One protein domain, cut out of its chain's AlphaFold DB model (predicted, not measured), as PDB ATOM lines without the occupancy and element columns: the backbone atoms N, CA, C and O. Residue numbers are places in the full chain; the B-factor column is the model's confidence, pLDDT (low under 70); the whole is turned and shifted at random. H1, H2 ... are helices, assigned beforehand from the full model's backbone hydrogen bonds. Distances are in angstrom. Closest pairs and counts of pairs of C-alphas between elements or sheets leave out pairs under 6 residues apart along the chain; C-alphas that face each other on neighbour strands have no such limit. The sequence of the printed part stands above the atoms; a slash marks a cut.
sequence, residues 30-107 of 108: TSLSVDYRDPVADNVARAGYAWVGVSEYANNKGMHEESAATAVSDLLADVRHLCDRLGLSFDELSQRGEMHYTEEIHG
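This is residues 30 to 107 of the 108 residues of an uncharacterized protein of Amycolatopsis japonica (UniProt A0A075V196). Three helices make a loose, open frame: H1 is one long side, H2 crosses its far end, and H3 folds back from H2 toward the beginning of H1, leaving a gap between H1 and H3. The printed part has 78 residues, is all helix with no named strand, and runs H1, H2, H3. It is loose, with a radius of gyration of the C-alphas of 14.4 A and spans of 37 by 31 by 17 A.

H1, residues 39 to 61, begins at C-alpha 39 (6.289, -28.711, 3.467) and measures 33.2 A. H2, residues 68 to 86, measures 26.1 A. H3, residues 90 to 106, measures 24.1 A and ends at C-alpha 106 (6.639, -20.296, -0.072).

H1, with residues 54 to 58 alone, touches H2, about perpendicular at 77 degrees; the closest C-alphas, of Ala 58 and Ala 71, are 5.9 A apart. H2 touches H3 at a steep tilt of 51 degrees, opposite ways; the closest C-alphas, of Cys 83 and Phe 90, are 5.8 A apart. H1 and H3 only just touch, with 3 pairs of C-alphas within 8 A, the closest those of Pro 39 and Ile 105 at 7.3 A. Every O i to N i+4 pair is within hydrogen-bond range in H2 and H3, and 18 of 19 in H1.

The farthest C-alphas, of Arg 37 and Arg 85, are 39.4 A apart. The printed part has no cut and no long link. Residues 32 to 36, 38 to 41 and 107 have pLDDT under 70.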
ATOM      1  N   THR A  30       9.521 -33.467  18.792       73.44
ATOM      2  CA  THR A  30      10.890 -33.047  18.450       73.44
ATOM      3  C   THR A  30      11.672 -34.107  17.670       73.44
ATOM      4  O   THR A  30      12.844 -33.901  17.357       73.44
ATOM      5  N   SER A  31      11.047 -35.248  17.356       72.44
ATOM      6  CA  SER A  31      11.688 -36.380  16.675       72.44
ATOM      7  C   SER A  31      11.536 -36.359  15.151       72.44
ATOM      8  O   SER A  31      12.180 -37.150  14.456       72.44
ATOM      9  N   LEU A  32      10.711 -35.451  14.624       66.56
ATOM     10  CA  LEU A  32      10.452 -35.321  13.194       66.56
ATOM     11  C   LEU A  32      11.677 -34.788  12.443       66.56
ATOM     12  O   LEU A  32      12.348 -33.852  12.871       66.56
ATOM     13  N   SER A  33      11.945 -35.377  11.279       68.75
ATOM     14  CA  SER A  33      12.976 -34.922  10.346       68.75
ATOM     15  C   SER A  33      12.351 -34.184   9.166       68.75
ATOM     16  O   SER A  33      11.303 -34.596   8.681       68.75
ATOM     17  N   VAL A  34      13.049 -33.169   8.658       65.88
ATOM     18  CA  VAL A  34      12.680 -32.432   7.438       65.88
ATOM     19  C   VAL A  34      12.677 -33.386   6.227       65.88
ATOM     20  O   VAL A  34      13.703 -33.999   5.918       65.88
ATOM     21  N   ASP A  35      11.537 -33.499   5.548       68.38
ATOM     22  CA  ASP A  35      11.342 -34.097   4.227       68.38
ATOM     23  C   ASP A  35      10.809 -33.025   3.262       68.38
ATOM     24  O   ASP A  35       9.612 -32.758   3.208       68.38
ATOM     25  N   TYR A  36      11.696 -32.499   2.411       62.88
ATOM     26  CA  TYR A  36      11.412 -31.454   1.412       62.88
ATOM     27  C   TYR A  36      10.257 -31.754   0.434       62.88
ATOM     28  O   TYR A  36       9.903 -30.914  -0.394       62.88
ATOM     29  N   ARG A  37       9.703 -32.971   0.451       71.56
ATOM     30  CA  ARG A  37       8.530 -33.374  -0.339       71.56
ATOM     31  C   ARG A  37       7.207 -33.094   0.375       71.56
ATOM     32  O   ARG A  37       6.166 -33.165  -0.276       71.56
ATOM     33  N   ASP A  38       7.252 -32.776   1.665       68.94
ATOM     34  CA  ASP A  38       6.111 -32.447   2.510       68.94
ATOM     35  C   ASP A  38       6.400 -31.175   3.336       68.94
ATOM     36  O   ASP A  38       6.853 -31.244   4.482       68.94
ATOM     37  N   PRO A  39       6.088 -29.989   2.780       67.69
ATOM     38  CA  PRO A  39       6.289 -28.711   3.467       67.69
ATOM     39  C   PRO A  39       5.563 -28.599   4.818       67.69
ATOM     40  O   PRO A  39       5.948 -27.791   5.662       67.69
ATOM     41  N   VAL A  40       4.500 -29.381   5.046       66.25
ATOM     42  CA  VAL A  40       3.800 -29.390   6.338       66.25
ATOM     43  C   VAL A  40       4.629 -30.144   7.373       66.25
ATOM     44  O   VAL A  40       4.848 -29.614   8.462       66.25
ATOM     45  N   ALA A  41       5.133 -31.333   7.034       64.50
ATOM     46  CA  ALA A  41       6.022 -32.095   7.911       64.50
ATOM     47  C   ALA A  41       7.313 -31.318   8.241       64.50
ATOM     48  O   ALA A  41       7.759 -31.321   9.390       64.50
ATOM     49  N   ASP A  42       7.849 -30.572   7.270       75.06
ATOM     50  CA  ASP A  42       9.016 -29.703   7.455       75.06
ATOM     51  C   ASP A  42       8.789 -28.614   8.502       75.06
ATOM     52  O   ASP A  42       9.642 -28.386   9.365       75.06
ATOM     53  N   ASN A  43       7.631 -27.953   8.455       72.62
ATOM     54  CA  ASN A  43       7.291 -26.899   9.407       72.62
ATOM     55  C   ASN A  43       7.160 -27.439  10.835       72.62
ATOM     56  O   ASN A  43       7.613 -26.786  11.776       72.62
ATOM     57  N   VAL A  44       6.604 -28.645  11.011       73.81
ATOM     58  CA  VAL A  44       6.515 -29.275  12.337       73.81
ATOM     59  C   VAL A  44       7.906 -29.655  12.854       73.81
ATOM     60  O   VAL A  44       8.231 -29.331  13.994       73.81
ATOM     61  N   ALA A  45       8.764 -30.253  12.020       78.06
ATOM     62  CA  ALA A  45      10.140 -30.584  12.406       78.06
ATOM     63  C   ALA A  45      10.934 -29.338  12.846       78.06
ATOM     64  O   ALA A  45      11.622 -29.346  13.868       78.06
ATOM     65  N   ARG A  46      10.794 -28.227  12.111       81.50
ATOM     66  CA  ARG A  46      11.442 -26.945  12.434       81.50
ATOM     67  C   ARG A  46      10.917 -26.334  13.729       81.50
ATOM     68  O   ARG A  46      11.716 -25.849  14.531       81.50
ATOM     69  N   ALA A  47       9.604 -26.402  13.960       84.50
ATOM     70  CA  ALA A  47       9.011 -26.012  15.236       84.50
ATOM     71  C   ALA A  47       9.557 -26.869  16.391       84.50
ATOM     72  O   ALA A  47       9.899 -26.327  17.440       84.50
ATOM     73  N   GLY A  48       9.740 -28.176  16.173       80.75
ATOM     74  CA  GLY A  48      10.377 -29.085  17.126       80.75
ATOM     75  C   GLY A  48      11.802 -28.663  17.498       80.75
ATOM     76  O   GLY A  48      12.141 -28.612  18.680       80.75
ATOM     77  N   TYR A  49      12.632 -28.269  16.527       83.25
ATOM     78  CA  TYR A  49      13.982 -27.766  16.817       83.25
ATOM     79  C   TYR A  49      13.974 -26.487  17.663       83.25
ATOM     80  O   TYR A  49      14.777 -26.358  18.588       83.25
ATOM     81  N   ALA A  50      13.066 -25.550  17.373       89.50
ATOM     82  CA  ALA A  50      12.916 -24.337  18.175       89.50
ATOM     83  C   ALA A  50      12.420 -24.655  19.597       89.50
ATOM     84  O   ALA A  50      12.916 -24.079  20.569       89.50
ATOM     85  N   TRP A  51      11.498 -25.613  19.729       88.69
ATOM     86  CA  TRP A  51      10.930 -26.035  21.008       88.69
ATOM     87  C   TRP A  51      11.975 -26.572  21.989       88.69
ATOM     88  O   TRP A  51      11.876 -26.299  23.184       88.69
ATOM     89  N   VAL A  52      13.017 -27.257  21.504       89.38
ATOM     90  CA  VAL A  52      14.145 -27.694  22.350       89.38
ATOM     91  C   VAL A  52      14.800 -26.496  23.045       89.38
ATOM     92  O   VAL A  52      15.030 -26.529  24.252       89.38
ATOM     93  N   GLY A  53      15.057 -25.410  22.309       88.81
ATOM     94  CA  GLY A  53      15.665 -24.203  22.872       88.81
ATOM     95  C   GLY A  53      14.764 -23.499  23.888       88.81
ATOM     96  O   GLY A  53      15.231 -23.111  24.959       88.81
ATOM     97  N   VAL A  54      13.470 -23.378  23.577       91.56
ATOM     98  CA  VAL A  54      12.471 -22.781  24.482       91.56
ATOM     99  C   VAL A  54      12.327 -23.603  25.765       91.56
ATOM    100  O   VAL A  54      12.360 -23.037  26.854       91.56
ATOM    101  N   SER A  55      12.236 -24.929  25.651       88.12
ATOM    102  CA  SER A  55      12.088 -25.840  26.792       88.12
ATOM    103  C   SER A  55      13.278 -25.763  27.743       88.12
ATOM    104  O   SER A  55      13.104 -25.637  28.954       88.12
ATOM    105  N   GLU A  56      14.502 -25.800  27.213       92.94
ATOM    106  CA  GLU A  56      15.719 -25.688  28.026       92.94
ATOM    107  C   GLU A  56      15.823 -24.319  28.712       92.94
ATOM    108  O   GLU A  56      16.170 -24.234  29.893       92.94
ATOM    109  N   TYR A  57      15.468 -23.241  28.004       94.56
ATOM    110  CA  TYR A  57      15.417 -21.896  28.575       94.56
ATOM    111  C   TYR A  57      14.418 -21.804  29.736       94.56
ATOM    112  O   TYR A  57      14.780 -21.379  30.838       94.56
ATOM    113  N   ALA A  58      13.180 -22.250  29.510       93.81
ATOM    114  CA  ALA A  58      12.104 -22.178  30.489       93.81
ATOM    115  C   ALA A  58      12.398 -23.038  31.732       93.81
ATOM    116  O   ALA A  58      12.164 -22.593  32.859       93.81
ATOM    117  N   ASN A  59      12.991 -24.225  31.549       92.38
ATOM    118  CA  ASN A  59      13.460 -25.078  32.645       92.38
ATOM    119  C   ASN A  59      14.556 -24.397  33.476       92.38
ATOM    120  O   ASN A  59      14.497 -24.408  34.704       92.38
ATOM    121  N   ASN A  60      15.541 -23.772  32.827       95.75
ATOM    122  CA  ASN A  60      16.631 -23.074  33.515       95.75
ATOM    123  C   ASN A  60      16.118 -21.888  34.353       95.75
ATOM    124  O   ASN A  60      16.555 -21.675  35.484       95.75
ATOM    125  N   LYS A  61      15.143 -21.147  33.816       94.31
ATOM    126  CA  LYS A  61      14.535 -19.976  34.463       94.31
ATOM    127  C   LYS A  61      13.456 -20.334  35.493       94.31
ATOM    128  O   LYS A  61      13.018 -19.447  36.221       94.31
ATOM    129  N   GLY A  62      13.044 -21.603  35.579       93.25
ATOM    130  CA  GLY A  62      11.997 -22.070  36.493       93.25
ATOM    131  C   GLY A  62      10.588 -21.609  36.107       93.25
ATOM    132  O   GLY A  62       9.746 -21.420  36.979       93.25
ATOM    133  N   MET A  63      10.320 -21.418  34.814       90.12
ATOM    134  CA  MET A  63       9.079 -20.828  34.286       90.12
ATOM    135  C   MET A  63       7.920 -21.832  34.179       90.12
ATOM    136  O   MET A  63       7.083 -21.695  33.300       90.12
ATOM    137  N   HIS A  64       7.895 -22.896  34.990       83.38
ATOM    138  CA  HIS A  64       7.024 -24.069  34.775       83.38
ATOM    139  C   HIS A  64       5.539 -23.723  34.615       83.38
ATOM    140  O   HIS A  64       4.876 -24.318  33.780       83.38
ATOM    141  N   GLU A  65       5.041 -22.729  35.342       87.81
ATOM    142  CA  GLU A  65       3.636 -22.301  35.290       87.81
ATOM    143  C   GLU A  65       3.360 -21.229  34.220       87.81
ATOM    144  O   GLU A  65       2.212 -20.850  34.007       87.81
ATOM    145  N   GLU A  66       4.401 -20.716  33.563       88.88
ATOM    146  CA  GLU A  66       4.269 -19.686  32.536       88.88
ATOM    147  C   GLU A  66       3.877 -20.301  31.200       88.88
ATOM    148  O   GLU A  66       4.224 -21.444  30.872       88.88
ATOM    149  N   SER A  67       3.195 -19.507  30.384       89.44
ATOM    150  CA  SER A  67       2.818 -19.950  29.058       89.44
ATOM    151  C   SER A  67       3.995 -20.008  28.093       89.44
ATOM    152  O   SER A  67       5.032 -19.357  28.272       89.44
ATOM    153  N   ALA A  68       3.824 -20.764  27.009       87.38
ATOM    154  CA  ALA A  68       4.814 -20.796  25.938       87.38
ATOM    155  C   ALA A  68       5.037 -19.420  25.301       87.38
ATOM    156  O   ALA A  68       6.169 -19.105  24.943       87.38
ATOM    157  N   ALA A  69       3.998 -18.587  25.197       88.19
ATOM    158  CA  ALA A  69       4.136 -17.227  24.686       88.19
ATOM    159  C   ALA A  69       5.063 -16.385  25.574       88.19
ATOM    160  O   ALA A  69       5.984 -15.745  25.057       88.19
ATOM    161  N   THR A  70       4.893 -16.453  26.900       92.19
ATOM    162  CA  THR A  70       5.793 -15.797  27.860       92.19
ATOM    163  C   THR A  70       7.218 -16.334  27.735       92.19
ATOM    164  O   THR A  70       8.154 -15.553  27.577       92.19
ATOM    165  N   ALA A  71       7.400 -17.659  27.720       92.81
ATOM    166  CA  ALA A  71       8.722 -18.275  27.600       92.81
ATOM    167  C   ALA A  71       9.449 -17.890  26.298       92.81
ATOM    168  O   ALA A  71      10.644 -17.594  26.319       92.81
ATOM    169  N   VAL A  72       8.739 -17.856  25.165       93.69
ATOM    170  CA  VAL A  72       9.292 -17.429  23.870       93.69
ATOM    171  C   VAL A  72       9.642 -15.942  23.890       93.69
ATOM    172  O   VAL A  72      10.731 -15.570  23.453       93.69
ATOM    173  N   SER A  73       8.753 -15.088  24.403       94.69
ATOM    174  CA  SER A  73       8.983 -13.642  24.493       94.69
ATOM    175  C   SER A  73      10.211 -13.316  25.348       94.69
ATOM    176  O   SER A  73      11.081 -12.549  24.924       94.69
ATOM    177  N   ASP A  74      10.323 -13.941  26.518       96.00
ATOM    178  CA  ASP A  74      11.446 -13.743  27.433       96.00
ATOM    179  C   ASP A  74      12.757 -14.287  26.848       96.00
ATOM    180  O   ASP A  74      13.792 -13.619  26.925       96.00
ATOM    181  N   LEU A  75      12.719 -15.440  26.167       96.19
ATOM    182  CA  LEU A  75      13.874 -15.954  25.433       96.19
ATOM    183  C   LEU A  75      14.329 -14.968  24.348       96.19
ATOM    184  O   LEU A  75      15.525 -14.709  24.225       96.19
ATOM    185  N   LEU A  76      13.412 -14.383  23.572       96.50
ATOM    186  CA  LEU A  76      13.761 -13.390  22.549       96.50
ATOM    187  C   LEU A  76      14.396 -12.132  23.162       96.50
ATOM    188  O   LEU A  76      15.353 -11.593  22.596       96.50
ATOM    189  N   ALA A  77      13.907 -11.679  24.319       96.44
ATOM    190  CA  ALA A  77      14.510 -10.572  25.057       96.44
ATOM    191  C   ALA A  77      15.937 -10.911  25.531       96.44
ATOM    192  O   ALA A  77      16.866 -10.130  25.314       96.44
ATOM    193  N   ASP A  78      16.146 -12.104  26.091       97.81
ATOM    194  CA  ASP A  78      17.464 -12.552  26.548       97.81
ATOM    195  C   ASP A  78      18.433 -12.813  25.371       97.81
ATOM    196  O   ASP A  78      19.630 -12.530  25.477       97.81
ATOM    197  N   VAL A  79      17.941 -13.249  24.203       97.31
ATOM    198  CA  VAL A  79      18.742 -13.355  22.969       97.31
ATOM    199  C   VAL A  79      19.200 -11.979  22.479       97.31
ATOM    200  O   VAL A  79      20.337 -11.858  22.025       97.31
ATOM    201  N   ARG A  80      18.391 -10.918  22.618       97.69
ATOM    202  CA  ARG A  80      18.850  -9.545  22.322       97.69
ATOM    203  C   ARG A  80      20.024  -9.152  23.220       97.69
ATOM    204  O   ARG A  80      21.046  -8.691  22.714       97.69
ATOM    205  N   HIS A  81      19.933  -9.422  24.522       97.31
ATOM    206  CA  HIS A  81      21.046  -9.188  25.447       97.31
ATOM    207  C   HIS A  81      22.285 -10.040  25.125       97.31
ATOM    208  O   HIS A  81      23.420  -9.572  25.259       97.31
ATOM    209  N   LEU A  82      22.097 -11.277  24.657       97.12
ATOM    210  CA  LEU A  82      23.186 -12.121  24.173       97.12
ATOM    211  C   LEU A  82      23.851 -11.529  22.920       97.12
ATOM    212  O   LEU A  82      25.080 -11.497  22.844       97.12
ATOM    213  N   CYS A  83      23.070 -11.031  21.961       97.88
ATOM    214  CA  CYS A  83      23.581 -10.359  20.767       97.88
ATOM    215  C   CYS A  83      24.440  -9.141  21.131       97.88
ATOM    216  O   CYS A  83      25.574  -9.054  20.655       97.88
ATOM    217  N   ASP A  84      23.972  -8.284  22.047       97.69
ATOM    218  CA  ASP A  84      24.753  -7.148  22.560       97.69
ATOM    219  C   ASP A  84      26.095  -7.611  23.144       97.69
ATOM    220  O   ASP A  84      27.150  -7.023  22.893       97.69
ATOM    221  N   ARG A  85      26.075  -8.713  23.903       97.38
ATOM    222  CA  ARG A  85      27.276  -9.279  24.525       97.38
ATOM    223  C   ARG A  85      28.262  -9.857  23.508       97.38
ATOM    224  O   ARG A  85      29.468  -9.819  23.760       97.38
ATOM    225  N   LEU A  86      27.763 -10.406  22.404       97.06
ATOM    226  CA  LEU A  86      28.557 -11.011  21.332       97.06
ATOM    227  C   LEU A  86      28.962 -10.013  20.237       97.06
ATOM    228  O   LEU A  86      29.742 -10.373  19.357       97.06
ATOM    229  N   GLY A  87      28.458  -8.774  20.278       97.00
ATOM    230  CA  GLY A  87      28.673  -7.785  19.220       97.00
ATOM    231  C   GLY A  87      27.945  -8.128  17.916       97.00
ATOM    232  O   GLY A  87      28.424  -7.782  16.838       97.00
ATOM    233  N   LEU A  88      26.819  -8.841  18.005       97.69
ATOM    234  CA  LEU A  88      25.968  -9.202  16.872       97.69
ATOM    235  C   LEU A  88      24.775  -8.243  16.791       97.69
ATOM    236  O   LEU A  88      24.211  -7.870  17.816       97.69
ATOM    237  N   SER A  89      24.341  -7.892  15.579       97.38
ATOM    238  CA  SER A  89      23.092  -7.147  15.384       97.38
ATOM    239  C   SER A  89      21.904  -8.107  15.416       97.38
ATOM    240  O   SER A  89      21.727  -8.915  14.500       97.38
ATOM    241  N   PHE A  90      21.081  -8.028  16.466       95.94
ATOM    242  CA  PHE A  90      19.860  -8.833  16.551       95.94
ATOM    243  C   PHE A  90      18.923  -8.551  15.372       95.94
ATOM    244  O   PHE A  90      18.384  -9.484  14.785       95.94
ATOM    245  N   ASP A  91      18.754  -7.283  14.995       96.25
ATOM    246  CA  ASP A  91      17.801  -6.898  13.951       96.25
ATOM    247  C   ASP A  91      18.224  -7.440  12.570       96.25
ATOM    248  O   ASP A  91      17.380  -7.932  11.821       96.25
ATOM    249  N   GLU A  92      19.527  -7.455  12.256       97.19
ATOM    250  CA  GLU A  92      20.042  -8.074  11.021       97.19
ATOM    251  C   GLU A  92      19.841  -9.597  11.018       97.19
ATOM    252  O   GLU A  92      19.438 -10.179  10.009       97.19
ATOM    253  N   LEU A  93      20.100 -10.260  12.151       96.12
ATOM    254  CA  LEU A  93      19.898 -11.704  12.286       96.12
ATOM    255  C   LEU A  93      18.417 -12.080  12.191       96.12
ATOM    256  O   LEU A  93      18.087 -13.054  11.514       96.12
ATOM    257  N   SER A  94      17.543 -11.292  12.817       95.19
ATOM    258  CA  SER A  94      16.091 -11.456  12.751       95.19
ATOM    259  C   SER A  94      15.588 -11.284  11.321       95.19
ATOM    260  O   SER A  94      14.807 -12.106  10.854       95.19
ATOM    261  N   GLN A  95      16.068 -10.268  10.596       94.44
ATOM    262  CA  GLN A  95      15.695 -10.052   9.197       94.44
ATOM    263  C   GLN A  95      16.139 -11.215   8.301       94.44
ATOM    264  O   GLN A  95      15.382 -11.657   7.437       94.44
ATOM    265  N   ARG A  96      17.350 -11.741   8.509       91.75
ATOM    266  CA  ARG A  96      17.825 -12.916   7.769       91.75
ATOM    267  C   ARG A  96      17.004 -14.168   8.094       91.75
ATOM    268  O   ARG A  96      16.706 -14.942   7.193       91.75
ATOM    269  N   GLY A  97      16.637 -14.361   9.361       90.31
ATOM    270  CA  GLY A  97      15.749 -15.446   9.781       90.31
ATOM    271  C   GLY A  97      14.379 -15.366   9.107       90.31
ATOM    272  O   GLY A  97      13.912 -16.365   8.574       90.31
ATOM    273  N   GLU A  98      13.792 -14.169   9.046       90.00
ATOM    274  CA  GLU A  98      12.516 -13.914   8.366       90.00
ATOM    275  C   GLU A  98      12.579 -14.253   6.873       90.00
ATOM    276  O   GLU A  98      11.657 -14.864   6.334       90.00
ATOM    277  N   MET A  99      13.681 -13.905   6.200       86.31
ATOM    278  CA  MET A  99      13.891 -14.296   4.804       86.31
ATOM    279  C   MET A  99      13.888 -15.818   4.641       86.31
ATOM    280  O   MET A  99      13.174 -16.322   3.780       86.31
ATOM    281  N   HIS A 100      14.628 -16.547   5.482       82.44
ATOM    282  CA  HIS A 100      14.660 -18.010   5.421       82.44
ATOM    283  C   HIS A 100      13.295 -18.632   5.715       82.44
ATOM    284  O   HIS A 100      12.864 -19.517   4.986       82.44
ATOM    285  N   TYR A 101      12.583 -18.131   6.725       81.44
ATOM    286  CA  TYR A 101      11.223 -18.576   7.020       81.44
ATOM    287  C   TYR A 101      10.289 -18.346   5.825       81.44
ATOM    288  O   TYR A 101       9.572 -19.254   5.413       81.44
ATOM    289  N   THR A 102      10.356 -17.162   5.211       81.00
ATOM    290  CA  THR A 102       9.561 -16.802   4.027       81.00
ATOM    291  C   THR A 102       9.873 -17.710   2.830       81.00
ATOM    292  O   THR A 102       8.956 -18.167   2.146       81.00
ATOM    293  N   GLU A 103      11.151 -17.996   2.571       79.06
ATOM    294  CA  GLU A 103      11.590 -18.925   1.517       79.06
ATOM    295  C   GLU A 103      11.077 -20.353   1.768       79.06
ATOM    296  O   GLU A 103      10.631 -21.027   0.837       79.06
ATOM    297  N   GLU A 104      11.088 -20.798   3.026       73.94
ATOM    298  CA  GLU A 104      10.665 -22.141   3.436       73.94
ATOM    299  C   GLU A 104       9.146 -22.344   3.331       73.94
ATOM    300  O   GLU A 104       8.708 -23.389   2.849       73.94
ATOM    301  N   ILE A 105       8.329 -21.347   3.692       75.25
ATOM    302  CA  ILE A 105       6.859 -21.449   3.595       75.25
ATOM    303  C   ILE A 105       6.322 -21.259   2.171       75.25
ATOM    304  O   ILE A 105       5.216 -21.709   1.865       75.25
ATOM    305  N   HIS A 106       7.067 -20.574   1.300       70.44
ATOM    306  CA  HIS A 106       6.639 -20.296  -0.072       70.44
ATOM    307  C   HIS A 106       7.266 -21.216  -1.122       70.44
ATOM    308  O   HIS A 106       6.851 -21.140  -2.277       70.44
ATOM    309  N   GLY A 107       8.177 -22.110  -0.721       57.16
ATOM    310  CA  GLY A 107       8.775 -23.118  -1.593       57.16
ATOM    311  C   GLY A 107       9.527 -22.488  -2.763       57.16
ATOM    312  O   GLY A 107       9.010 -22.454  -3.880       57.16
TER     313      GLY A 107